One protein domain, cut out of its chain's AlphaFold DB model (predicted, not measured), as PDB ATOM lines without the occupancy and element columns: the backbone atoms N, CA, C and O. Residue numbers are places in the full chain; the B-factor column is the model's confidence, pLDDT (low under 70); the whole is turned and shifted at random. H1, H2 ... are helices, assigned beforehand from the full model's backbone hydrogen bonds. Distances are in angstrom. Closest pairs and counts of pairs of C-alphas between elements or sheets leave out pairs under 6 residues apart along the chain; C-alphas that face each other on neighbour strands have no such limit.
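Overview. This is residues 6 to 54 and 69 to 198 of the 198 residues of an uncharacterized protein of Legionella shakespearei DSM 23087 (UniProt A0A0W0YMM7). Five helices, H2, H3, H5, H6 and H7, stand side by side as an up-and-down bundle, each running against the one before it in the chain, with the long H7 along one side. The short H1 crosses H2 and H6 on the outside of the bundle, while the short H4 and the long link of residues 146 to 164 lie at one end. The printed part has 179 residues with seven named helices, H1 to H7 in order along the chain, and no named strand; the class is all helix. The whole is compact, with a radius of gyration of the C-alphas of 16.6 A and spans of 52 by 37 by 31 A.

Along the chain. The longest helix, H7, takes residues 165 to 196, 46.9 A from C-alpha 165 at (60.395, -12.341, -47.790) to C-alpha 196 at (44.274, 25.680, -25.489). H6 takes residues 127 to 145 and measures 27.1 A. H2 takes residues 36 to 52 and measures 24.4 A. H3, residues 70 to 84, measures 21.1 A, and H5, residues 105 to 117, measures 18.1 A. H1, residues 6 to 14, begins at C-alpha 6, (47.782, -5.962, -15.107), and H4 takes residues 92 to 99.

Arrangement. H7 and H6 form a helical hairpin: they touch, closest at the C-alphas of His 172 and Leu 144, 5.7 A, and run opposite ways at a shallow tilt of 21 degrees. H7 touches H6 with residues 168 to 179 alone. H6 and H2 are the hubs, touching three helices each. They touch each other, closest at the C-alphas of Ser 132 and Gly 44, 5.6 A, opposite ways at a shallow tilt of 26 degrees. H2 touches H3, closest at the C-alphas of Lys 45 and Arg 80, 6.1 A. H3 touches H5, closest at the C-alphas of Ala 75 and Tyr 116, 4.7 A. H5 and H7 are close but not clearly touching, with the C-alphas of Leu 110 and Leu 178 7.4 A apart. H5 and H6 are near each other. H1 touches H2, closest at the C-alphas of Val 8 and Thr 40, 6.6 A, only just about perpendicular at 71 degrees. H1 also touches H6, closest at the C-alphas of Leu 12 and Lys 131, 6.1 A. H4 touches no helix. In H1 to H6 each O i to N i+4 pair is within hydrogen-bond range; in H7, 26 of 28 are.

Size, cuts and confidence. The two C-alphas farthest apart, those of Phe 157 and Ala 198, are 56.8 A apart. Residues 55 to 68 are not printed, and C-alphas 54 and 69 are 15.3 A apart across the cut. The links H1 to H2 and H6 to H7 are long. The mean pLDDT of the printed part is 71.2, with 67 residues under 70, among them residues 87 to 108, 144 to 165 and 185 to 198.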
ATOM      1  N   GLY A   6      47.344  -7.086 -15.943       92.50
ATOM      2  CA  GLY A   6      47.782  -5.962 -15.107       92.50
ATOM      3  C   GLY A   6      49.157  -5.426 -15.506       92.50
ATOM      4  O   GLY A   6      49.333  -4.226 -15.632       92.50
ATOM      5  N   MET A   7      50.105  -6.302 -15.863       93.00
ATOM      6  CA  MET A   7      51.425  -5.864 -16.341       93.00
ATOM      7  C   MET A   7      51.363  -5.111 -17.681       93.00
ATOM      8  O   MET A   7      52.234  -4.287 -17.962       93.00
ATOM      9  N   VAL A   8      50.374  -5.411 -18.531       93.00
ATOM     10  CA  VAL A   8      50.139  -4.659 -19.773       93.00
ATOM     11  C   VAL A   8      49.532  -3.295 -19.449       93.00
ATOM     12  O   VAL A   8      50.024  -2.292 -19.964       93.00
ATOM     13  N   ALA A   9      48.516  -3.255 -18.583       93.88
ATOM     14  CA  ALA A   9      47.858  -2.022 -18.150       93.88
ATOM     15  C   ALA A   9      48.846  -1.061 -17.469       93.88
ATOM     16  O   ALA A   9      49.048   0.045 -17.972       93.88
ATOM     17  N   ASP A  10      49.571  -1.532 -16.447       93.81
ATOM     18  CA  ASP A  10      50.585  -0.766 -15.707       93.81
ATOM     19  C   ASP A  10      51.612  -0.129 -16.650       93.81
ATOM     20  O   ASP A  10      52.014   1.027 -16.492       93.81
ATOM     21  N   TYR A  11      52.057  -0.888 -17.657       94.31
ATOM     22  CA  TYR A  11      52.986  -0.379 -18.654       94.31
ATOM     23  C   TYR A  11      52.374   0.767 -19.465       94.31
ATOM     24  O   TYR A  11      53.017   1.803 -19.636       94.31
ATOM     25  N   LEU A  12      51.159   0.593 -19.990       92.44
ATOM     26  CA  LEU A  12      50.517   1.606 -20.829       92.44
ATOM     27  C   LEU A  12      50.191   2.875 -20.032       92.44
ATOM     28  O   LEU A  12      50.418   3.980 -20.530       92.44
ATOM     29  N   GLU A  13      49.747   2.747 -18.786       90.62
ATOM     30  CA  GLU A  13      49.506   3.886 -17.893       90.62
ATOM     31  C   GLU A  13      50.772   4.729 -17.695       90.62
ATOM     32  O   GLU A  13      50.743   5.948 -17.864       90.62
ATOM     33  N   GLN A  14      51.915   4.080 -17.458       88.88
ATOM     34  CA  GLN A  14      53.199   4.752 -17.228       88.88
ATOM     35  C   GLN A  14      53.814   5.371 -18.492       88.88
ATOM     36  O   GLN A  14      54.712   6.216 -18.403       88.88
ATOM     37  N   VAL A  15      53.383   4.952 -19.683       87.38
ATOM     38  CA  VAL A  15      53.934   5.462 -20.939       87.38
ATOM     39  C   VAL A  15      53.391   6.872 -21.228       87.38
ATOM     40  O   VAL A  15      52.184   7.047 -21.388       87.38
ATOM     41  N   PRO A  16      54.260   7.889 -21.390       80.56
ATOM     42  CA  PRO A  16      53.817   9.280 -21.519       80.56
ATOM     43  C   PRO A  16      53.267   9.643 -22.908       80.56
ATOM     44  O   PRO A  16      52.744  10.734 -23.091       80.56
ATOM     45  N   SER A  17      53.447   8.793 -23.925       81.31
ATOM     46  CA  SER A  17      53.069   9.104 -25.309       81.31
ATOM     47  C   SER A  17      52.919   7.842 -26.156       81.31
ATOM     48  O   SER A  17      53.687   6.891 -26.003       81.31
ATOM     49  N   LEU A  18      52.024   7.864 -27.150       80.81
ATOM     50  CA  LEU A  18      51.901   6.783 -28.137       80.81
ATOM     51  C   LEU A  18      53.227   6.470 -28.857       80.81
ATOM     52  O   LEU A  18      53.509   5.319 -29.200       80.81
ATOM     53  N   LYS A  19      54.097   7.473 -29.040       80.25
ATOM     54  CA  LYS A  19      55.408   7.298 -29.686       80.25
ATOM     55  C   LYS A  19      56.353   6.412 -28.892       80.25
ATOM     56  O   LYS A  19      57.135   5.671 -29.490       80.25
ATOM     57  N   THR A  20      56.297   6.501 -27.568       85.44
ATOM     58  CA  THR A  20      57.223   5.812 -26.662       85.44
ATOM     59  C   THR A  20      56.754   4.410 -26.284       85.44
ATOM     60  O   THR A  20      57.533   3.657 -25.696       85.44
ATOM     61  N   ILE A  21      55.539   4.016 -26.694       87.94
ATOM     62  CA  ILE A  21      55.065   2.630 -26.606       87.94
ATOM     63  C   ILE A  21      56.063   1.724 -27.327       87.94
ATOM     64  O   ILE A  21      56.489   1.997 -28.445       87.94
ATOM     65  N   ASN A  22      56.463   0.633 -26.699       87.06
ATOM     66  CA  ASN A  22      57.448  -0.295 -27.211       87.06
ATOM     67  C   ASN A  22      57.088  -1.696 -26.723       87.06
ATOM     68  O   ASN A  22      57.163  -1.996 -25.530       87.06
ATOM     69  N   ASN A  23      56.762  -2.583 -27.660       86.81
ATOM     70  CA  ASN A  23      56.398  -3.961 -27.352       86.81
ATOM     71  C   ASN A  23      57.541  -4.745 -26.669       86.81
ATOM     72  O   ASN A  23      57.323  -5.850 -26.182       86.81
ATOM     73  N   HIS A  24      58.777  -4.241 -26.644       88.50
ATOM     74  CA  HIS A  24      59.895  -4.832 -25.901       88.50
ATOM     75  C   HIS A  24      59.862  -4.609 -24.396       88.50
ATOM     76  O   HIS A  24      60.572  -5.319 -23.678       88.50
ATOM     77  N   HIS A  25      59.058  -3.666 -23.922       89.69
ATOM     78  CA  HIS A  25      58.968  -3.352 -22.501       89.69
ATOM     79  C   HIS A  25      57.883  -4.160 -21.784       89.69
ATOM     80  O   HIS A  25      57.996  -4.365 -20.583       89.69
ATOM     81  N   VAL A  26      56.909  -4.703 -22.519       89.31
ATOM     82  CA  VAL A  26      55.879  -5.595 -21.971       89.31
ATOM     83  C   VAL A  26      56.371  -7.038 -22.041       89.31
ATOM     84  O   VAL A  26      56.448  -7.646 -23.113       89.31
ATOM     85  N   LYS A  27      56.765  -7.562 -20.887       88.62
ATOM     86  CA  LYS A  27      57.338  -8.895 -20.695       88.62
ATOM     87  C   LYS A  27      57.173  -9.293 -19.232       88.62
ATOM     88  O   LYS A  27      57.037  -8.421 -18.380       88.62
ATOM     89  N   ASP A  28      57.186 -10.588 -18.957       86.75
ATOM     90  CA  ASP A  28      57.183 -11.082 -17.583       86.75
ATOM     91  C   ASP A  28      58.528 -10.823 -16.875       86.75
ATOM     92  O   ASP A  28      59.500 -10.360 -17.483       86.75
ATOM     93  N   ASP A  29      58.599 -11.169 -15.589       88.12
ATOM     94  CA  ASP A  29      59.806 -11.001 -14.763       88.12
ATOM     95  C   ASP A  29      61.031 -11.759 -15.305       88.12
ATOM     96  O   ASP A  29      62.173 -11.410 -15.005       88.12
ATOM     97  N   ASN A  30      60.811 -12.792 -16.123       86.62
ATOM     98  CA  ASN A  30      61.867 -13.578 -16.762       86.62
ATOM     99  C   ASN A  30      62.248 -13.032 -18.148       86.62
ATOM    100  O   ASN A  30      63.143 -13.566 -18.807       86.62
ATOM    101  N   GLY A  31      61.581 -11.974 -18.610       85.00
ATOM    102  CA  GLY A  31      61.771 -11.375 -19.922       85.00
ATOM    103  C   GLY A  31      61.009 -12.063 -21.060       85.00
ATOM    104  O   GLY A  31      61.281 -11.770 -22.228       85.00
ATOM    105  N   CYS A  32      60.061 -12.952 -20.761       80.81
ATOM    106  CA  CYS A  32      59.226 -13.619 -21.754       80.81
ATOM    107  C   CYS A  32      58.038 -12.734 -22.172       80.81
ATOM    108  O   CYS A  32      57.351 -12.148 -21.344       80.81
ATOM    109  N   LYS A  33      57.763 -12.676 -23.482       83.38
ATOM    110  CA  LYS A  33      56.643 -11.909 -24.071       83.38
ATOM    111  C   LYS A  33      55.421 -12.767 -24.430       83.38
ATOM    112  O   LYS A  33      54.533 -12.331 -25.158       83.38
ATOM    113  N   THR A  34      55.406 -14.030 -24.018       78.56
ATOM    114  CA  THR A  34      54.336 -14.959 -24.393       78.56
ATOM    115  C   THR A  34      52.997 -14.450 -23.862       78.56
ATOM    116  O   THR A  34      52.892 -14.121 -22.687       78.56
ATOM    117  N   GLY A  35      51.982 -14.384 -24.729       76.75
ATOM    118  CA  GLY A  35      50.651 -13.879 -24.373       76.75
ATOM    119  C   GLY A  35      50.473 -12.364 -24.523       76.75
ATOM    120  O   GLY A  35      49.373 -11.874 -24.315       76.75
ATOM    121  N   GLN A  36      51.499 -11.619 -24.948       83.44
ATOM    122  CA  GLN A  36      51.419 -10.161 -25.080       83.44
ATOM    123  C   GLN A  36      50.279  -9.695 -26.004       83.44
ATOM    124  O   GLN A  36      49.520  -8.811 -25.622       83.44
ATOM    125  N   MET A  37      50.132 -10.297 -27.191       84.88
ATOM    126  CA  MET A  37      49.051  -9.964 -28.130       84.88
ATOM    127  C   MET A  37      47.653 -10.214 -27.539       84.88
ATOM    128  O   MET A  37      46.886  -9.256 -27.452       84.88
ATOM    129  N   PRO A  38      47.298 -11.446 -27.106       82.81
ATOM    130  CA  PRO A  38      45.961 -11.703 -26.580       82.81
ATOM    131  C   PRO A  38      45.639 -10.865 -25.338       82.81
ATOM    132  O   PRO A  38      44.528 -10.362 -25.255       82.81
ATOM    133  N   LEU A  39      46.605 -10.627 -24.440       88.81
ATOM    134  CA  LEU A  39      46.397  -9.772 -23.263       88.81
ATOM    135  C   LEU A  39      46.168  -8.301 -23.634       88.81
ATOM    136  O   LEU A  39      45.349  -7.631 -23.020       88.81
ATOM    137  N   THR A  40      46.868  -7.786 -24.649       88.81
ATOM    138  CA  THR A  40      46.662  -6.399 -25.101       88.81
ATOM    139  C   THR A  40      45.291  -6.238 -25.767       88.81
ATOM    140  O   THR A  40      44.599  -5.257 -25.516       88.81
ATOM    141  N   ILE A  41      44.862  -7.218 -26.574       86.50
ATOM    142  CA  ILE A  41      43.519  -7.226 -27.174       86.50
ATOM    143  C   ILE A  41      42.441  -7.303 -26.087       86.50
ATOM    144  O   ILE A  41      41.478  -6.544 -26.134       86.50
ATOM    145  N   GLU A  42      42.614  -8.181 -25.097       88.81
ATOM    146  CA  GLU A  42      41.706  -8.307 -23.954       88.81
ATOM    147  C   GLU A  42      41.575  -6.986 -23.188       88.81
ATOM    148  O   GLU A  42      40.457  -6.534 -22.958       88.81
ATOM    149  N   LEU A  43      42.693  -6.313 -22.898       92.06
ATOM    150  CA  LEU A  43      42.680  -4.992 -22.271       92.06
ATOM    151  C   LEU A  43      41.927  -3.960 -23.120       92.06
ATOM    152  O   LEU A  43      41.098  -3.227 -22.600       92.06
ATOM    153  N   GLY A  44      42.190  -3.911 -24.432       90.19
ATOM    154  CA  GLY A  44      41.482  -3.001 -25.337       90.19
ATOM    155  C   GLY A  44      39.967  -3.218 -25.325       90.19
ATOM    156  O   GLY A  44      39.214  -2.253 -25.325       90.19
ATOM    157  N   LYS A  45      39.514  -4.473 -25.258       89.69
ATOM    158  CA  LYS A  45      38.085  -4.799 -25.176       89.69
ATOM    159  C   LYS A  45      37.461  -4.379 -23.853       89.69
ATOM    160  O   LYS A  45      36.386  -3.800 -23.884       89.69
ATOM    161  N   LEU A  46      38.136  -4.639 -22.732       90.69
ATOM    162  CA  LEU A  46      37.656  -4.231 -21.410       90.69
ATOM    163  C   LEU A  46      37.467  -2.714 -21.332       90.69
ATOM    164  O   LEU A  46      36.426  -2.264 -20.881       90.69
ATOM    165  N   LEU A  47      38.420  -1.943 -21.863       91.00
ATOM    166  CA  LEU A  47      38.324  -0.482 -21.912       91.00
ATOM    167  C   LEU A  47      37.169  -0.001 -22.802       91.00
ATOM    168  O   LEU A  47      36.512   0.982 -22.482       91.00
ATOM    169  N   ILE A  48      36.897  -0.686 -23.919       90.19
ATOM    170  CA  ILE A  48      35.728  -0.368 -24.753       90.19
ATOM    171  C   ILE A  48      34.426  -0.691 -24.014       90.19
ATOM    172  O   ILE A  48      33.491   0.104 -24.060       90.19
ATOM    173  N   ASP A  49      34.352  -1.851 -23.362       89.38
ATOM    174  CA  ASP A  49      33.164  -2.279 -22.623       89.38
ATOM    175  C   ASP A  49      32.885  -1.318 -21.443       89.38
ATOM    176  O   ASP A  49      31.736  -0.915 -21.251       89.38
ATOM    177  N   GLU A  50      33.932  -0.849 -20.751       87.44
ATOM    178  CA  GLU A  50      33.875   0.191 -19.712       87.44
ATOM    179  C   GLU A  50      33.323   1.517 -20.261       87.44
ATOM    180  O   GLU A  50      32.312   2.012 -19.759       87.44
ATOM    181  N   LEU A  51      33.897   2.038 -21.353       86.31
ATOM    182  CA  LEU A  51      33.427   3.271 -22.004       86.31
ATOM    183  C   LEU A  51      31.968   3.153 -22.469       86.31
ATOM    184  O   LEU A  51      31.157   4.057 -22.279       86.31
ATOM    185  N   LEU A  52      31.578   2.014 -23.047       85.25
ATOM    186  CA  LEU A  52      30.202   1.781 -23.495       85.25
ATOM    187  C   LEU A  52      29.203   1.609 -22.334       85.25
ATOM    188  O   LEU A  52      27.982   1.603 -22.576       85.25
ATOM    189  N   GLY A  53      29.698   1.478 -21.101       76.12
ATOM    190  CA  GLY A  53      28.915   1.187 -19.910       76.12
ATOM    191  C   GLY A  53      28.301  -0.212 -19.945       76.12
ATOM    192  O   GLY A  53      27.197  -0.403 -19.424       76.12
ATOM    193  N   VAL A  54      28.970  -1.161 -20.603       68.19
ATOM    194  CA  VAL A  54      28.629  -2.587 -20.612       68.19
ATOM    195  C   VAL A  54      29.234  -3.201 -19.356       68.19
ATOM    196  O   VAL A  54      30.209  -3.938 -19.415       68.19
ATOM    197  N   SER A  69      28.490  10.195 -27.520       82.69
ATOM    198  CA  SER A  69      27.634  10.433 -28.679       82.69
ATOM    199  C   SER A  69      27.238   9.107 -29.350       82.69
ATOM    200  O   SER A  69      27.929   8.091 -29.253       82.69
ATOM    201  N   GLU A  70      26.113   9.078 -30.074       83.06
ATOM    202  CA  GLU A  70      25.729   7.883 -30.849       83.06
ATOM    203  C   GLU A  70      26.816   7.502 -31.874       83.06
ATOM    204  O   GLU A  70      27.058   6.319 -32.120       83.06
ATOM    205  N   GLY A  71      27.509   8.502 -32.433       84.06
ATOM    206  CA  GLY A  71      28.638   8.305 -33.342       84.06
ATOM    207  C   GLY A  71      29.808   7.595 -32.666       84.06
ATOM    208  O   GLY A  71      30.297   6.594 -33.186       84.06
ATOM    209  N   GLU A  72      30.188   8.056 -31.480       83.44
ATOM    210  CA  GLU A  72      31.274   7.492 -30.681       83.44
ATOM    211  C   GLU A  72      30.969   6.067 -30.207       83.44
ATOM    212  O   GLU A  72      31.795   5.164 -30.356       83.44
ATOM    213  N   ARG A  73      29.736   5.800 -29.755       85.38
ATOM    214  CA  ARG A  73      29.293   4.438 -29.396       85.38
ATOM    215  C   ARG A  73      29.383   3.469 -30.576       85.38
ATOM    216  O   ARG A  73      29.836   2.330 -30.417       85.38
ATOM    217  N   ASN A  74      28.954   3.901 -31.763       86.44
ATOM    218  CA  ASN A  74      29.046   3.092 -32.980       86.44
ATOM    219  C   ASN A  74      30.506   2.835 -33.369       86.44
ATOM    220  O   ASN A  74      30.855   1.719 -33.762       86.44
ATOM    221  N   ALA A  75      31.368   3.838 -33.218       86.62
ATOM    222  CA  ALA A  75      32.783   3.723 -33.522       86.62
ATOM    223  C   ALA A  75      33.520   2.778 -32.561       86.62
ATOM    224  O   ALA A  75      34.266   1.906 -33.009       86.62
ATOM    225  N   LEU A  76      33.246   2.875 -31.257       89.00
ATOM    226  CA  LEU A  76      33.743   1.954 -30.231       89.00
ATOM    227  C   LEU A  76      33.298   0.511 -30.500       89.00
ATOM    228  O   LEU A  76      34.109  -0.412 -30.425       89.00
ATOM    229  N   THR A  77      32.037   0.312 -30.889       88.19
ATOM    230  CA  THR A  77      31.516  -1.013 -31.263       88.19
ATOM    231  C   THR A  77      32.259  -1.573 -32.481       88.19
ATOM    232  O   THR A  77      32.722  -2.713 -32.450       88.19
ATOM    233  N   GLY A  78      32.454  -0.763 -33.526       86.19
ATOM    234  CA  GLY A  78      33.212  -1.160 -34.716       86.19
ATOM    235  C   GLY A  78      34.682  -1.469 -34.411       86.19
ATOM    236  O   GLY A  78      35.237  -2.436 -34.938       86.19
ATOM    237  N   LEU A  79      35.310  -0.704 -33.514       87.12
ATOM    238  CA  LEU A  79      36.668  -0.973 -33.040       87.12
ATOM    239  C   LEU A  79      36.741  -2.292 -32.267       87.12
ATOM    240  O   LEU A  79      37.650  -3.088 -32.505       87.12
ATOM    241  N   ARG A  80      35.769  -2.560 -31.394       87.62
ATOM    242  CA  ARG A  80      35.668  -3.818 -30.646       87.62
ATOM    243  C   ARG A  80      35.537  -5.016 -31.579       87.62
ATOM    244  O   ARG A  80      36.258  -5.996 -31.412       87.62
ATOM    245  N   GLU A  81      34.667  -4.927 -32.583       83.88
ATOM    246  CA  GLU A  81      34.515  -5.961 -33.611       83.88
ATOM    247  C   GLU A  81      35.809  -6.159 -34.408       83.88
ATOM    248  O   GLU A  81      36.208  -7.294 -34.675       83.88
ATOM    249  N   ALA A  82      36.505  -5.080 -34.767       80.12
ATOM    250  CA  ALA A  82      37.784  -5.176 -35.459       80.12
ATOM    251  C   ALA A  82      38.857  -5.864 -34.599       80.12
ATOM    252  O   ALA A  82      39.597  -6.704 -35.114       80.12
ATOM    253  N   LEU A  83      38.910  -5.566 -33.297       80.62
ATOM    254  CA  LEU A  83      39.792  -6.239 -32.338       80.62
ATOM    255  C   LEU A  83      39.419  -7.718 -32.140       80.62
ATOM    256  O   LEU A  83      40.314  -8.557 -32.082       80.62
ATOM    257  N   ASP A  84      38.129  -8.058 -32.091       77.00
ATOM    258  CA  ASP A  84      37.645  -9.448 -31.998       77.00
ATOM    259  C   ASP A  84      37.996 -10.269 -33.246       77.00
ATOM    260  O   ASP A  84      38.309 -11.460 -33.163       77.00
ATOM    261  N   ASN A  85      37.983  -9.621 -34.409       71.56
ATOM    262  CA  ASN A  85      38.346 -10.234 -35.680       71.56
ATOM    263  C   ASN A  85      39.865 -10.314 -35.898       71.56
ATOM    264  O   ASN A  85      40.312 -10.964 -36.855       71.56
ATOM    265  N   LEU A  86      40.678  -9.694 -35.031       70.19
ATOM    266  CA  LEU A  86      42.121  -9.851 -35.107       70.19
ATOM    267  C   LEU A  86      42.517 -11.271 -34.699       70.19
ATOM    268  O   LEU A  86      42.123 -11.774 -33.645       70.19
ATOM    269  N   PRO A  87      43.363 -11.936 -35.497       58.28
ATOM    270  CA  PRO A  87      43.879 -13.238 -35.130       58.28
ATOM    271  C   PRO A  87      44.767 -13.134 -33.884       58.28
ATOM    272  O   PRO A  87      45.943 -12.790 -33.964       58.28
ATOM    273  N   THR A  88      44.220 -13.518 -32.732       55.00
ATOM    274  CA  THR A  88      44.952 -13.697 -31.460       55.00
ATOM    275  C   THR A  88      45.992 -14.823 -31.538       55.00
ATOM    276  O   THR A  88      46.940 -14.879 -30.756       55.00
ATOM    277  N   SER A  89      45.845 -15.696 -32.538       47.25
ATOM    278  CA  SER A  89      46.891 -16.535 -33.116       47.25
ATOM    279  C   SER A  89      46.745 -16.454 -34.636       47.25
ATOM    280  O   SER A  89      45.638 -16.630 -35.143       47.25
ATOM    281  N   LEU A  90      47.820 -16.136 -35.367       45.62
ATOM    282  CA  LEU A  90      47.801 -16.007 -36.834       45.62
ATOM    283  C   LEU A  90      47.166 -17.270 -37.421       45.62
ATOM    284  O   LEU A  90      47.785 -18.297 -37.350       45.62
ATOM    285  N   SER A  91      45.930 -17.294 -37.913       39.88
ATOM    286  CA  SER A  91      45.334 -18.538 -38.441       39.88
ATOM    287  C   SER A  91      45.597 -18.664 -39.950       39.88
ATOM    288  O   SER A  91      45.914 -17.677 -40.612       39.88
ATOM    289  N   PHE A  92      45.507 -19.875 -40.523       35.88
ATOM    290  CA  PHE A  92      45.814 -20.111 -41.945       35.88
ATOM    291  C   PHE A  92      44.873 -19.290 -42.838       35.88
ATOM    292  O   PHE A  92      45.258 -18.875 -43.926       35.88
ATOM    293  N   GLN A  93      43.664 -18.997 -42.350       38.81
ATOM    294  CA  GLN A  93      42.713 -18.091 -42.987       38.81
ATOM    295  C   GLN A  93      43.146 -16.623 -42.901       38.81
ATOM    296  O   GLN A  93      43.025 -15.917 -43.895       38.81
ATOM    297  N   SER A  94      43.710 -16.178 -41.775       46.06
ATOM    298  CA  SER A  94      44.234 -14.814 -41.604       46.06
ATOM    299  C   SER A  94      45.498 -14.562 -42.430       46.06
ATOM    300  O   SER A  94      45.717 -13.457 -42.924       46.06
ATOM    301  N   ILE A  95      46.315 -15.604 -42.611       44.06
ATOM    302  CA  ILE A  95      47.458 -15.586 -43.526       44.06
ATOM    303  C   ILE A  95      46.984 -15.656 -44.980       44.06
ATOM    304  O   ILE A  95      47.490 -14.924 -45.820       44.06
ATOM    305  N   MET A  96      45.984 -16.477 -45.310       39.47
ATOM    306  CA  MET A  96      45.438 -16.515 -46.669       39.47
ATOM    307  C   MET A  96      44.749 -15.209 -47.068       39.47
ATOM    308  O   MET A  96      44.933 -14.789 -48.206       39.47
ATOM    309  N   SER A  97      44.049 -14.527 -46.155       44.41
ATOM    310  CA  SER A  97      43.512 -13.190 -46.429       44.41
ATOM    311  C   SER A  97      44.634 -12.177 -46.663       44.41
ATOM    312  O   SER A  97      44.526 -11.373 -47.575       44.41
ATOM    313  N   THR A  98      45.760 -12.263 -45.944       44.66
ATOM    314  CA  THR A  98      46.952 -11.442 -46.244       44.66
ATOM    315  C   THR A  98      47.674 -11.864 -47.534       44.66
ATOM    316  O   THR A  98      48.281 -11.019 -48.183       44.66
ATOM    317  N   LEU A  99      47.592 -13.133 -47.956       39.84
ATOM    318  CA  LEU A  99      48.216 -13.669 -49.179       39.84
ATOM    319  C   LEU A  99      47.439 -13.347 -50.468       39.84
ATOM    320  O   LEU A  99      48.056 -13.292 -51.532       39.84
ATOM    321  N   THR A 100      46.115 -13.155 -50.406       44.38
ATOM    322  CA  THR A 100      45.272 -12.812 -51.576       44.38
ATOM    323  C   THR A 100      44.939 -11.325 -51.702       44.38
ATOM    324  O   THR A 100      44.227 -10.944 -52.627       44.38
ATOM    325  N   GLY A 101      45.474 -10.485 -50.820       43.38
ATOM    326  CA  GLY A 101      45.228  -9.047 -50.805       43.38
ATOM    327  C   GLY A 101      44.827  -8.594 -49.410       43.38
ATOM    328  O   GLY A 101      43.802  -9.013 -48.887       43.38
ATOM    329  N   LEU A 102      45.649  -7.715 -48.851       45.19
ATOM    330  CA  LEU A 102      45.586  -7.044 -47.549       45.19
ATOM    331  C   LEU A 102      44.275  -6.302 -47.191       45.19
ATOM    332  O   LEU A 102      44.271  -5.466 -46.294       45.19
ATOM    333  N   ASP A 103      43.155  -6.568 -47.850       52.75
ATOM    334  CA  ASP A 103      42.089  -5.575 -47.972       52.75
ATOM    335  C   ASP A 103      40.924  -5.720 -46.980       52.75
ATOM    336  O   ASP A 103      40.102  -4.816 -46.928       52.75
ATOM    337  N   SER A 104      40.798  -6.797 -46.187       57.59
ATOM    338  CA  SER A 104      39.650  -6.923 -45.260       57.59
ATOM    339  C   SER A 104      39.995  -6.637 -43.801       57.59
ATOM    340  O   SER A 104      39.618  -5.592 -43.301       57.59
ATOM    341  N   ILE A 105      40.727  -7.509 -43.104       58.03
ATOM    342  CA  ILE A 105      40.840  -7.430 -41.631       58.03
ATOM    343  C   ILE A 105      41.712  -6.253 -41.166       58.03
ATOM    344  O   ILE A 105      41.356  -5.534 -40.240       58.03
ATOM    345  N   GLN A 106      42.858  -6.022 -41.813       58.81
ATOM    346  CA  GLN A 106      43.741  -4.906 -41.441       58.81
ATOM    347  C   GLN A 106      43.152  -3.555 -41.851       58.81
ATOM    348  O   GLN A 106      43.285  -2.574 -41.125       58.81
ATOM    349  N   LYS A 107      42.449  -3.527 -42.988       62.56
ATOM    350  CA  LYS A 107      41.679  -2.369 -43.431       62.56
ATOM    351  C   LYS A 107      40.511  -2.082 -42.496       62.56
ATOM    352  O   LYS A 107      40.339  -0.936 -42.127       62.56
ATOM    353  N   GLN A 108      39.785  -3.106 -42.050       68.62
ATOM    354  CA  GLN A 108      38.727  -2.980 -41.048       68.62
ATOM    355  C   GLN A 108      39.265  -2.422 -39.736       68.62
ATOM    356  O   GLN A 108      38.655  -1.516 -39.185       68.62
ATOM    357  N   LEU A 109      40.427  -2.891 -39.264       73.38
ATOM    358  CA  LEU A 109      41.065  -2.308 -38.084       73.38
ATOM    359  C   LEU A 109      41.431  -0.839 -38.314       73.38
ATOM    360  O   LEU A 109      41.162  -0.010 -37.455       73.38
ATOM    361  N   LEU A 110      42.008  -0.493 -39.465       67.38
ATOM    362  CA  LEU A 110      42.367   0.891 -39.773       67.38
ATOM    363  C   LEU A 110      41.144   1.803 -39.912       67.38
ATOM    364  O   LEU A 110      41.140   2.914 -39.395       67.38
ATOM    365  N   GLU A 111      40.124   1.351 -40.630       72.50
ATOM    366  CA  GLU A 111      38.861   2.062 -40.807       72.50
ATOM    367  C   GLU A 111      38.175   2.247 -39.457       72.50
ATOM    368  O   GLU A 111      37.788   3.366 -39.143       72.50
ATOM    369  N   ALA A 112      38.123   1.209 -38.622       78.75
ATOM    370  CA  ALA A 112      37.556   1.302 -37.284       78.75
ATOM    371  C   ALA A 112      38.348   2.259 -36.385       78.75
ATOM    372  O   ALA A 112      37.741   3.076 -35.705       78.75
ATOM    373  N   ILE A 113      39.686   2.226 -36.420       79.44
ATOM    374  CA  ILE A 113      40.527   3.181 -35.681       79.44
ATOM    375  C   ILE A 113      40.301   4.609 -36.185       79.44
ATOM    376  O   ILE A 113      40.218   5.517 -35.372       79.44
ATOM    377  N   ASN A 114      40.195   4.827 -37.497       75.75
ATOM    378  CA  ASN A 114      39.949   6.162 -38.047       75.75
ATOM    379  C   ASN A 114      38.565   6.685 -37.657       75.75
ATOM    380  O   ASN A 114      38.465   7.810 -37.193       75.75
ATOM    381  N   VAL A 115      37.521   5.868 -37.814       80.25
ATOM    382  CA  VAL A 115      36.152   6.234 -37.427       80.25
ATOM    383  C   VAL A 115      36.081   6.519 -35.929       80.25
ATOM    384  O   VAL A 115      35.439   7.479 -35.533       80.25
ATOM    385  N   TYR A 116      36.780   5.723 -35.119       82.38
ATOM    386  CA  TYR A 116      36.928   5.952 -33.690       82.38
ATOM    387  C   TYR A 116      37.610   7.284 -33.390       82.38
ATOM    388  O   TYR A 116      37.004   8.115 -32.730       82.38
ATOM    389  N   LEU A 117      38.803   7.535 -33.931       78.88
ATOM    390  CA  LEU A 117      39.523   8.797 -33.729       78.88
ATOM    391  C   LEU A 117      38.698  10.021 -34.145       78.88
ATOM    392  O   LEU A 117      38.655  10.995 -33.408       78.88
ATOM    393  N   ASP A 118      38.005   9.947 -35.284       79.94
ATOM    394  CA  ASP A 118      37.164  11.038 -35.792       79.94
ATOM    395  C   ASP A 118      35.879  11.244 -34.955       79.94
ATOM    396  O   ASP A 118      35.164  12.224 -35.169       79.94
ATOM    397  N   SER A 119      35.555  10.312 -34.049       79.69
ATOM    398  CA  SER A 119      34.345  10.329 -33.216       79.69
ATOM    399  C   SER A 119      34.579  10.669 -31.745       79.69
ATOM    400  O   SER A 119      33.594  10.840 -31.035       79.69
ATOM    401  N   ILE A 120      35.839  10.721 -31.295       77.19
ATOM    402  CA  ILE A 120      36.173  11.025 -29.898       77.19
ATOM    403  C   ILE A 120      36.000  12.519 -29.670       77.19
ATOM    404  O   ILE A 120      36.687  13.331 -30.296       77.19
ATOM    405  N   ASP A 121      35.117  12.862 -28.739       70.88
ATOM    406  CA  ASP A 121      34.931  14.242 -28.295       70.88
ATOM    407  C   ASP A 121      35.850  14.574 -27.097       70.88
ATOM    408  O   ASP A 121      36.321  15.707 -26.985       70.88
ATOM    409  N   GLU A 122      36.165  13.589 -26.239       74.38
ATOM    410  CA  GLU A 122      36.967  13.763 -25.014       74.38
ATOM    411  C   GLU A 122      38.185  12.818 -24.971       74.38
ATOM    412  O   GLU A 122      38.145  11.691 -24.479       74.38
ATOM    413  N   PHE A 123      39.332  13.279 -25.478       73.00
ATOM    414  CA  PHE A 123      40.529  12.439 -25.648       73.00
ATOM    415  C   PHE A 123      41.130  11.878 -24.354       73.00
ATOM    416  O   PHE A 123      41.808  10.842 -24.396       73.00
ATOM    417  N   GLU A 124      40.940  12.556 -23.220       74.31
ATOM    418  CA  GLU A 124      41.514  12.141 -21.936       74.31
ATOM    419  C   GLU A 124      40.940  10.798 -21.468       74.31
ATOM    420  O   GLU A 124      41.707   9.921 -21.060       74.31
ATOM    421  N   GLU A 125      39.636  10.583 -21.638       76.81
ATOM    422  CA  GLU A 125      38.943   9.348 -21.242       76.81
ATOM    423  C   GLU A 125      39.356   8.150 -22.112       76.81
ATOM    424  O   GLU A 125      39.414   7.000 -21.676       76.81
ATOM    425  N   HIS A 126      39.760   8.432 -23.348       84.88
ATOM    426  CA  HIS A 126      40.115   7.440 -24.358       84.88
ATOM    427  C   HIS A 126      41.616   7.108 -24.399       84.88
ATOM    428  O   HIS A 126      42.062   6.257 -25.185       84.88
ATOM    429  N   GLN A 127      42.427   7.757 -23.557       84.12
ATOM    430  CA  GLN A 127      43.884   7.708 -23.649       84.12
ATOM    431  C   GLN A 127      44.443   6.287 -23.483       84.12
ATOM    432  O   GLN A 127      45.325   5.869 -24.243       84.12
ATOM    433  N   LEU A 128      43.950   5.527 -22.501       88.75
ATOM    434  CA  LEU A 128      44.445   4.175 -22.229       88.75
ATOM    435  C   LEU A 128      44.045   3.192 -23.342       88.75
ATOM    436  O   LEU A 128      44.868   2.373 -23.766       88.75
ATOM    437  N   LEU A 129      42.837   3.341 -23.894       90.75
ATOM    438  CA  LEU A 129      42.364   2.563 -25.042       90.75
ATOM    439  C   LEU A 129      43.238   2.818 -26.278       90.75
ATOM    440  O   LEU A 129      43.710   1.875 -26.917       90.75
ATOM    441  N   LEU A 130      43.556   4.080 -26.569       87.56
ATOM    442  CA  LEU A 130      44.438   4.448 -27.682       87.56
ATOM    443  C   LEU A 130      45.846   3.859 -27.534       87.56
ATOM    444  O   LEU A 130      46.423   3.344 -28.498       87.56
ATOM    445  N   LYS A 131      46.396   3.875 -26.317       90.38
ATOM    446  CA  LYS A 131      47.687   3.242 -26.018       90.38
ATOM    447  C   LYS A 131      47.641   1.725 -26.239       90.38
ATOM    448  O   LYS A 131      48.580   1.170 -26.814       90.38
ATOM    449  N   SER A 132      46.550   1.067 -25.847       90.75
ATOM    450  CA  SER A 132      46.347  -0.368 -26.083       90.75
ATOM    451  C   SER A 132      46.326  -0.701 -27.580       90.75
ATOM    452  O   SER A 132      47.092  -1.552 -28.043       90.75
ATOM    453  N   VAL A 133      45.557   0.053 -28.371       87.12
ATOM    454  CA  VAL A 133      45.485  -0.101 -29.835       87.12
ATOM    455  C   VAL A 133      46.862   0.062 -30.490       87.12
ATOM    456  O   VAL A 133      47.264  -0.762 -31.315       87.12
ATOM    457  N   VAL A 134      47.641   1.075 -30.101       87.38
ATOM    458  CA  VAL A 134      49.000   1.265 -30.641       87.38
ATOM    459  C   VAL A 134      49.929   0.113 -30.264       87.38
ATOM    460  O   VAL A 134      50.758  -0.296 -31.084       87.38
ATOM    461  N   LEU A 135      49.809  -0.443 -29.058       89.94
ATOM    462  CA  LEU A 135      50.605  -1.601 -28.665       89.94
ATOM    463  C   LEU A 135      50.274  -2.832 -29.529       89.94
ATOM    464  O   LEU A 135      51.210  -3.492 -29.982       89.94
ATOM    465  N   VAL A 136      48.998  -3.091 -29.842       86.12
ATOM    466  CA  VAL A 136      48.588  -4.152 -30.790       86.12
ATOM    467  C   VAL A 136      49.286  -3.974 -32.141       86.12
ATOM    468  O   VAL A 136      49.914  -4.908 -32.646       86.12
ATOM    469  N   LEU A 137      49.257  -2.758 -32.695       81.12
ATOM    470  CA  LEU A 137      49.902  -2.450 -33.975       81.12
ATOM    471  C   LEU A 137      51.425  -2.660 -33.932       81.12
ATOM    472  O   LEU A 137      51.990  -3.221 -34.872       81.12
ATOM    473  N   LYS A 138      52.098  -2.282 -32.835       84.38
ATOM    474  CA  LYS A 138      53.549  -2.511 -32.665       84.38
ATOM    475  C   LYS A 138      53.915  -3.985 -32.538       84.38
ATOM    476  O   LYS A 138      54.999  -4.380 -32.960       84.38
ATOM    477  N   ILE A 139      53.051  -4.806 -31.946       81.31
ATOM    478  CA  ILE A 139      53.283  -6.254 -31.876       81.31
ATOM    479  C   ILE A 139      53.148  -6.870 -33.276       81.31
ATOM    480  O   ILE A 139      54.020  -7.640 -33.673       81.31
ATOM    481  N   LEU A 140      52.123  -6.480 -34.044       75.69
ATOM    482  CA  LEU A 140      51.936  -6.940 -35.427       75.69
ATOM    483  C   LEU A 140      53.111  -6.554 -36.337       75.69
ATOM    484  O   LEU A 140      53.602  -7.393 -37.094       75.69
ATOM    485  N   GLU A 141      53.584  -5.307 -36.251       75.00
ATOM    486  CA  GLU A 141      54.754  -4.832 -37.005       75.00
ATOM    487  C   GLU A 141      55.999  -5.673 -36.692       75.00
ATOM    488  O   GLU A 141      56.679  -6.169 -37.598       75.00
ATOM    489  N   TYR A 142      56.234  -5.931 -35.404       77.00
ATOM    490  CA  TYR A 142      57.380  -6.701 -34.945       77.00
ATOM    491  C   TYR A 142      57.340  -8.164 -35.401       77.00
ATOM    492  O   TYR A 142      58.363  -8.716 -35.816       77.00
ATOM    493  N   ASP A 143      56.174  -8.806 -35.349       70.50
ATOM    494  CA  ASP A 143      56.027 -10.198 -35.776       70.50
ATOM    495  C   ASP A 143      56.276 -10.364 -37.284       70.50
ATOM    496  O   ASP A 143      56.831 -11.380 -37.712       70.50
ATOM    497  N   LEU A 144      55.963  -9.346 -38.091       66.12
ATOM    498  CA  LEU A 144      56.280  -9.327 -39.523       66.12
ATOM    499  C   LEU A 144      57.765  -9.029 -39.804       66.12
ATOM    500  O   LEU A 144      58.332  -9.566 -40.769       66.12
ATOM    501  N   SER A 145      58.418  -8.213 -38.968       65.44
ATOM    502  CA  SER A 145      59.816  -7.795 -39.162       65.44
ATOM    503  C   SER A 145      60.841  -8.906 -38.890       65.44
ATOM    504  O   SER A 145      61.927  -8.904 -39.482       65.44
ATOM    505  N   LYS A 146      60.513  -9.921 -38.076       63.41
ATOM    506  CA  LYS A 146      61.433 -11.039 -37.779       63.41
ATOM    507  C   LYS A 146      61.771 -11.897 -39.003       63.41
ATOM    508  O   LYS A 146      60.870 -12.425 -39.639       63.41
ATOM    509  N   ASN A 147      63.081 -12.054 -39.265       50.84
ATOM    510  CA  ASN A 147      63.760 -12.921 -40.259       50.84
ATOM    511  C   ASN A 147      63.030 -14.237 -40.614       50.84
ATOM    512  O   ASN A 147      62.341 -14.763 -39.745       50.84
ATOM    513  N   PRO A 148      63.237 -14.806 -41.832       48.12
ATOM    514  CA  PRO A 148      62.444 -15.903 -42.402       48.12
ATOM    515  C   PRO A 148      62.293 -17.044 -41.405       48.12
ATOM    516  O   PRO A 148      63.194 -17.849 -41.176       48.12
ATOM    517  N   GLY A 149      61.135 -17.056 -40.770       46.56
ATOM    518  CA  GLY A 149      60.800 -17.954 -39.695       46.56
ATOM    519  C   GLY A 149      59.349 -18.364 -39.867       46.56
ATOM    520  O   GLY A 149      58.546 -17.593 -40.396       46.56
ATOM    521  N   PRO A 150      59.010 -19.596 -39.482       46.06
ATOM    522  CA  PRO A 150      57.641 -20.060 -39.546       46.06
ATOM    523  C   PRO A 150      56.757 -19.137 -38.713       46.06
ATOM    524  O   PRO A 150      56.947 -19.004 -37.503       46.06
ATOM    525  N   VAL A 151      55.769 -18.518 -39.355       48.75
ATOM    526  CA  VAL A 151      54.672 -17.917 -38.612       48.75
ATOM    527  C   VAL A 151      53.880 -19.098 -38.060       48.75
ATOM    528  O   VAL A 151      53.453 -19.979 -38.810       48.75
ATOM    529  N   THR A 152      53.795 -19.189 -36.734       42.75
ATOM    530  CA  THR A 152      53.059 -20.272 -36.072       42.75
ATOM    531  C   THR A 152      51.595 -19.906 -36.036       42.75
ATOM    532  O   THR A 152      51.244 -18.796 -35.637       42.75
ATOM    533  N   VAL A 153      50.767 -20.850 -36.478       39.56
ATOM    534  CA  VAL A 153      49.404 -20.554 -36.866       39.56
ATOM    535  C   VAL A 153      48.380 -21.408 -36.133       39.56
ATOM    536  O   VAL A 153      48.334 -22.617 -36.355       39.56
ATOM    537  N   GLY A 154      47.537 -20.759 -35.322       37.69
ATOM    538  CA  GLY A 154      46.372 -21.352 -34.652       37.69
ATOM    539  C   GLY A 154      46.658 -22.181 -33.389       37.69
ATOM    540  O   GLY A 154      47.667 -22.877 -33.285       37.69
ATOM    541  N   ALA A 155      45.709 -22.166 -32.447       35.84
ATOM    542  CA  ALA A 155      45.608 -23.147 -31.366       35.84
ATOM    543  C   ALA A 155      44.799 -24.374 -31.841       35.84
ATOM    544  O   ALA A 155      43.643 -24.242 -32.235       35.84
ATOM    545  N   GLY A 156      45.406 -25.568 -31.813       33.94
ATOM    546  CA  GLY A 156      44.714 -26.859 -31.981       33.94
ATOM    547  C   GLY A 156      45.235 -27.767 -33.102       33.94
ATOM    548  O   GLY A 156      45.257 -28.980 -32.927       33.94
ATOM    549  N   PHE A 157      45.734 -27.215 -34.212       33.50
ATOM    550  CA  PHE A 157      46.365 -27.976 -35.301       33.50
ATOM    551  C   PHE A 157      47.465 -27.122 -35.944       33.50
ATOM    552  O   PHE A 157      47.190 -26.281 -36.797       33.50
ATOM    553  N   PHE A 158      48.716 -27.302 -35.517       38.34
ATOM    554  CA  PHE A 158      49.842 -26.493 -35.989       38.34
ATOM    555  C   PHE A 158      50.097 -26.715 -37.486       38.34
ATOM    556  O   PHE A 158      50.633 -27.751 -37.884       38.34
ATOM    557  N   LYS A 159      49.774 -25.725 -38.325       40.56
ATOM    558  CA  LYS A 159      50.263 -25.664 -39.708       40.56
ATOM    559  C   LYS A 159      51.309 -24.563 -39.798       40.56
ATOM    560  O   LYS A 159      50.981 -23.386 -39.832       40.56
ATOM    561  N   ILE A 160      52.578 -24.953 -39.823       49.12
ATOM    562  CA  ILE A 160      53.692 -24.029 -40.037       49.12
ATOM    563  C   ILE A 160      53.579 -23.459 -41.458       49.12
ATOM    564  O   ILE A 160      53.706 -24.205 -42.431       49.12
ATOM    565  N   GLN A 161      53.338 -22.153 -41.582       51.50
ATOM    566  CA  GLN A 161      53.369 -21.457 -42.866       51.50
ATOM    567  C   GLN A 161      54.507 -20.439 -42.868       51.50
ATOM    568  O   GLN A 161      54.648 -19.620 -41.963       51.50
ATOM    569  N   VAL A 162      55.350 -20.523 -43.894       57.00
ATOM    570  CA  VAL A 162      56.479 -19.616 -44.097       57.00
ATOM    571  C   VAL A 162      56.049 -18.597 -45.147       57.00
ATOM    572  O   VAL A 162      55.814 -18.963 -46.299       57.00
ATOM    573  N   LEU A 163      55.884 -17.336 -44.741       58.91
ATOM    574  CA  LEU A 163      55.672 -16.226 -45.673       58.91
ATOM    575  C   LEU A 163      56.931 -16.015 -46.520       58.91
ATOM    576  O   LEU A 163      58.046 -16.180 -46.023       58.91
ATOM    577  N   SER A 164      56.767 -15.606 -47.781       65.00
ATOM    578  CA  SER A 164      57.919 -15.170 -48.579       65.00
ATOM    579  C   SER A 164      58.467 -13.838 -48.058       65.00
ATOM    580  O   SER A 164      57.715 -13.005 -47.547       65.00
ATOM    581  N   ASP A 165      59.768 -13.595 -48.230       68.25
ATOM    582  CA  ASP A 165      60.395 -12.341 -47.790       68.25
ATOM    583  C   ASP A 165      59.762 -11.105 -48.443       68.25
ATOM    584  O   ASP A 165      59.591 -10.082 -47.785       68.25
ATOM    585  N   LYS A 166      59.330 -11.213 -49.707       70.44
ATOM    586  CA  LYS A 166      58.630 -10.131 -50.411       70.44
ATOM    587  C   LYS A 166      57.318  -9.753 -49.714       70.44
ATOM    588  O   LYS A 166      57.094  -8.582 -49.439       70.44
ATOM    589  N   GLN A 167      56.491 -10.745 -49.381       65.69
ATOM    590  CA  GLN A 167      55.212 -10.522 -48.694       65.69
ATOM    591  C   GLN A 167      55.411  -9.963 -47.287       65.69
ATOM    592  O   GLN A 167      54.645  -9.117 -46.839       65.69
ATOM    593  N   ARG A 168      56.460 -10.406 -46.588       63.59
ATOM    594  CA  ARG A 168      56.808  -9.862 -45.272       63.59
ATOM    595  C   ARG A 168      57.180  -8.385 -45.349       63.59
ATOM    596  O   ARG A 168      56.676  -7.607 -44.549       63.59
ATOM    597  N   ILE A 169      58.026  -8.002 -46.309       70.50
ATOM    598  CA  ILE A 169      58.449  -6.609 -46.512       70.50
ATOM    599  C   ILE A 169      57.254  -5.720 -46.876       70.50
ATOM    600  O   ILE A 169      57.109  -4.645 -46.300       70.50
ATOM    601  N   GLU A 170      56.393  -6.172 -47.793       71.12
ATOM    602  CA  GLU A 170      55.185  -5.438 -48.195       71.12
ATOM    603  C   GLU A 170      54.239  -5.231 -47.002       71.12
ATOM    604  O   GLU A 170      53.896  -4.093 -46.685       71.12
ATOM    605  N   ASN A 171      53.908  -6.300 -46.268       62.84
ATOM    606  CA  ASN A 171      53.012  -6.217 -45.112       62.84
ATOM    607  C   ASN A 171      53.601  -5.359 -43.982       62.84
ATOM    608  O   ASN A 171      52.887  -4.579 -43.358       62.84
ATOM    609  N   HIS A 172      54.903  -5.484 -43.720       70.62
ATOM    610  CA  HIS A 172      55.598  -4.655 -42.740       70.62
ATOM    611  C   HIS A 172      55.517  -3.168 -43.102       70.62
ATOM    612  O   HIS A 172      55.227  -2.347 -42.236       70.62
ATOM    613  N   GLY A 173      55.742  -2.821 -44.375       69.81
ATOM    614  CA  GLY A 173      55.603  -1.450 -44.865       69.81
ATOM    615  C   GLY A 173      54.206  -0.888 -44.607       69.81
ATOM    616  O   GLY A 173      54.081   0.188 -44.034       69.81
ATOM    617  N   THR A 174      53.160  -1.656 -44.920       67.06
ATOM    618  CA  THR A 174      51.768  -1.240 -44.688       67.06
ATOM    619  C   THR A 174      51.455  -0.999 -43.212       67.06
ATOM    620  O   THR A 174      50.859   0.024 -42.882       67.06
ATOM    621  N   ILE A 175      51.860  -1.900 -42.308       66.75
ATOM    622  CA  ILE A 175      51.616  -1.707 -40.867       66.75
ATOM    623  C   ILE A 175      52.418  -0.519 -40.331       66.75
ATOM    624  O   ILE A 175      51.911   0.236 -39.503       66.75
ATOM    625  N   LEU A 176      53.648  -0.322 -40.806       72.81
ATOM    626  CA  LEU A 176      54.472   0.811 -40.407       72.81
ATOM    627  C   LEU A 176      53.861   2.146 -40.857       72.81
ATOM    628  O   LEU A 176      53.820   3.092 -40.069       72.81
ATOM    629  N   ASP A 177      53.369   2.229 -42.093       70.75
ATOM    630  CA  ASP A 177      52.672   3.412 -42.608       70.75
ATOM    631  C   ASP A 177      51.409   3.700 -41.790       70.75
ATOM    632  O   ASP A 177      51.217   4.821 -41.320       70.75
ATOM    633  N   LEU A 178      50.619   2.660 -41.513       66.69
ATOM    634  CA  LEU A 178      49.426   2.732 -40.673       66.69
ATOM    635  C   LEU A 178      49.746   3.262 -39.271       66.69
ATOM    636  O   LEU A 178      49.100   4.187 -38.780       66.69
ATOM    637  N   LEU A 179      50.770   2.705 -38.631       71.94
ATOM    638  CA  LEU A 179      51.203   3.117 -37.301       71.94
ATOM    639  C   LEU A 179      51.672   4.575 -37.286       71.94
ATOM    640  O   LEU A 179      51.349   5.325 -36.365       71.94
ATOM    641  N   ASN A 180      52.416   4.987 -38.312       76.56
ATOM    642  CA  ASN A 180      52.861   6.366 -38.455       76.56
ATOM    643  C   ASN A 180      51.687   7.328 -38.651       76.56
ATOM    644  O   ASN A 180      51.722   8.426 -38.095       76.56
ATOM    645  N   ASP A 181      50.667   6.938 -39.410       71.69
ATOM    646  CA  ASP A 181      49.486   7.764 -39.646       71.69
ATOM    647  C   ASP A 181      48.638   7.917 -38.383       71.69
ATOM    648  O   ASP A 181      48.296   9.048 -38.030       71.69
ATOM    649  N   VAL A 182      48.395   6.831 -37.642       72.00
ATOM    650  CA  VAL A 182      47.705   6.874 -36.338       72.00
ATOM    651  C   VAL A 182      48.457   7.779 -35.361       72.00
ATOM    652  O   VAL A 182      47.872   8.696 -34.789       72.00
ATOM    653  N   ILE A 183      49.775   7.589 -35.218       75.94
ATOM    654  CA  ILE A 183      50.597   8.410 -34.319       75.94
ATOM    655  C   ILE A 183      50.591   9.882 -34.744       75.94
ATOM    656  O   ILE A 183      50.514  10.753 -33.884       75.94
ATOM    657  N   LYS A 184      50.694  10.189 -36.045       73.12
ATOM    658  CA  LYS A 184      50.688  11.576 -36.545       73.12
ATOM    659  C   LYS A 184      49.349  12.270 -36.326       73.12
ATOM    660  O   LYS A 184      49.359  13.450 -35.982       73.12
ATOM    661  N   ARG A 185      48.229  11.578 -36.569       67.25
ATOM    662  CA  ARG A 185      46.880  12.118 -36.336       67.25
ATOM    663  C   ARG A 185      46.671  12.401 -34.856       67.25
ATOM    664  O   ARG A 185      46.395  13.543 -34.506       67.25
ATOM    665  N   PHE A 186      46.990  11.426 -34.007       66.06
ATOM    666  CA  PHE A 186      46.928  11.599 -32.560       66.06
ATOM    667  C   PHE A 186      47.790  12.771 -32.073       66.06
ATOM    668  O   PHE A 186      47.327  13.626 -31.332       66.06
ATOM    669  N   ASP A 187      49.040  12.877 -32.529       64.44
ATOM    670  CA  ASP A 187      49.929  13.984 -32.155       64.44
ATOM    671  C   ASP A 187      49.393  15.367 -32.558       64.44
ATOM    672  O   ASP A 187      49.751  16.369 -31.936       64.44
ATOM    673  N   LYS A 188      48.619  15.443 -33.643       63.16
ATOM    674  CA  LYS A 188      48.028  16.689 -34.134       63.16
ATOM    675  C   LYS A 188      46.862  17.124 -33.247       63.16
ATOM    676  O   LYS A 188      46.778  18.310 -32.943       63.16
ATOM    677  N   GLU A 189      46.021  16.186 -32.831       62.16
ATOM    678  CA  GLU A 189      44.844  16.439 -31.990       62.16
ATOM    679  C   GLU A 189      45.250  16.660 -30.525       62.16
ATOM    680  O   GLU A 189      44.934  17.694 -29.942       62.16
ATOM    681  N   TYR A 190      46.141  15.819 -29.989       54.50
ATOM    682  CA  TYR A 190      46.656  15.926 -28.618       54.50
ATOM    683  C   TYR A 190      47.440  17.226 -28.348       54.50
ATOM    684  O   TYR A 190      47.409  17.794 -27.252       54.50
ATOM    685  N   LYS A 191      48.169  17.746 -29.349       50.84
ATOM    686  CA  LYS A 191      48.874  19.035 -29.216       50.84
ATOM    687  C   LYS A 191      47.954  20.249 -29.331       50.84
ATOM    688  O   LYS A 191      48.354  21.333 -28.909       50.84
ATOM    689  N   GLN A 192      46.766  20.110 -29.916       48.28
ATOM    690  CA  GLN A 192      45.822  21.222 -30.017       48.28
ATOM    691  C   GLN A 192      45.147  21.512 -28.673       48.28
ATOM    692  O   GLN A 192      45.057  22.680 -28.300       48.28
ATOM    693  N   GLU A 193      44.793  20.487 -27.898       40.72
ATOM    694  CA  GLU A 193      44.175  20.655 -26.572       40.72
ATOM    695  C   GLU A 193      45.154  21.198 -25.528       40.72
ATOM    696  O   GLU A 193      44.852  22.157 -24.819       40.72
ATOM    697  N   SER A 194      46.387  20.688 -25.511       40.56
ATOM    698  CA  SER A 194      47.429  21.157 -24.586       40.56
ATOM    699  C   SER A 194      47.904  22.595 -24.855       40.56
ATOM    700  O   SER A 194      48.501  23.216 -23.978       40.56
ATOM    701  N   THR A 195      47.615  23.158 -26.036       34.31
ATOM    702  CA  THR A 195      47.882  24.577 -26.347       34.31
ATOM    703  C   THR A 195      46.690  25.483 -26.007       34.31
ATOM    704  O   THR A 195      46.867  26.686 -25.854       34.31
ATOM    705  N   LEU A 196      45.478  24.933 -25.878       35.34
ATOM    706  CA  LEU A 196      44.274  25.680 -25.489       35.34
ATOM    707  C   LEU A 196      44.107  25.792 -23.964       35.34
ATOM    708  O   LEU A 196      43.322  26.618 -23.503       35.34
ATOM    709  N   GLN A 197      44.867  25.008 -23.194       33.88
ATOM    710  CA  GLN A 197      44.915  25.059 -21.728       33.88
ATOM    711  C   GLN A 197      46.176  25.752 -21.154       33.88
ATOM    712  O   GLN A 197      46.373  25.733 -19.938       33.88
ATOM    713  N   ALA A 198      47.024  26.366 -21.992       35.44
ATOM    714  CA  ALA A 198      48.247  27.084 -21.591       35.44
ATOM    715  C   ALA A 198      48.138  28.599 -21.830       35.44
ATOM    716  O   ALA A 198      48.646  29.363 -20.976       35.44
TER     717      ALA A 198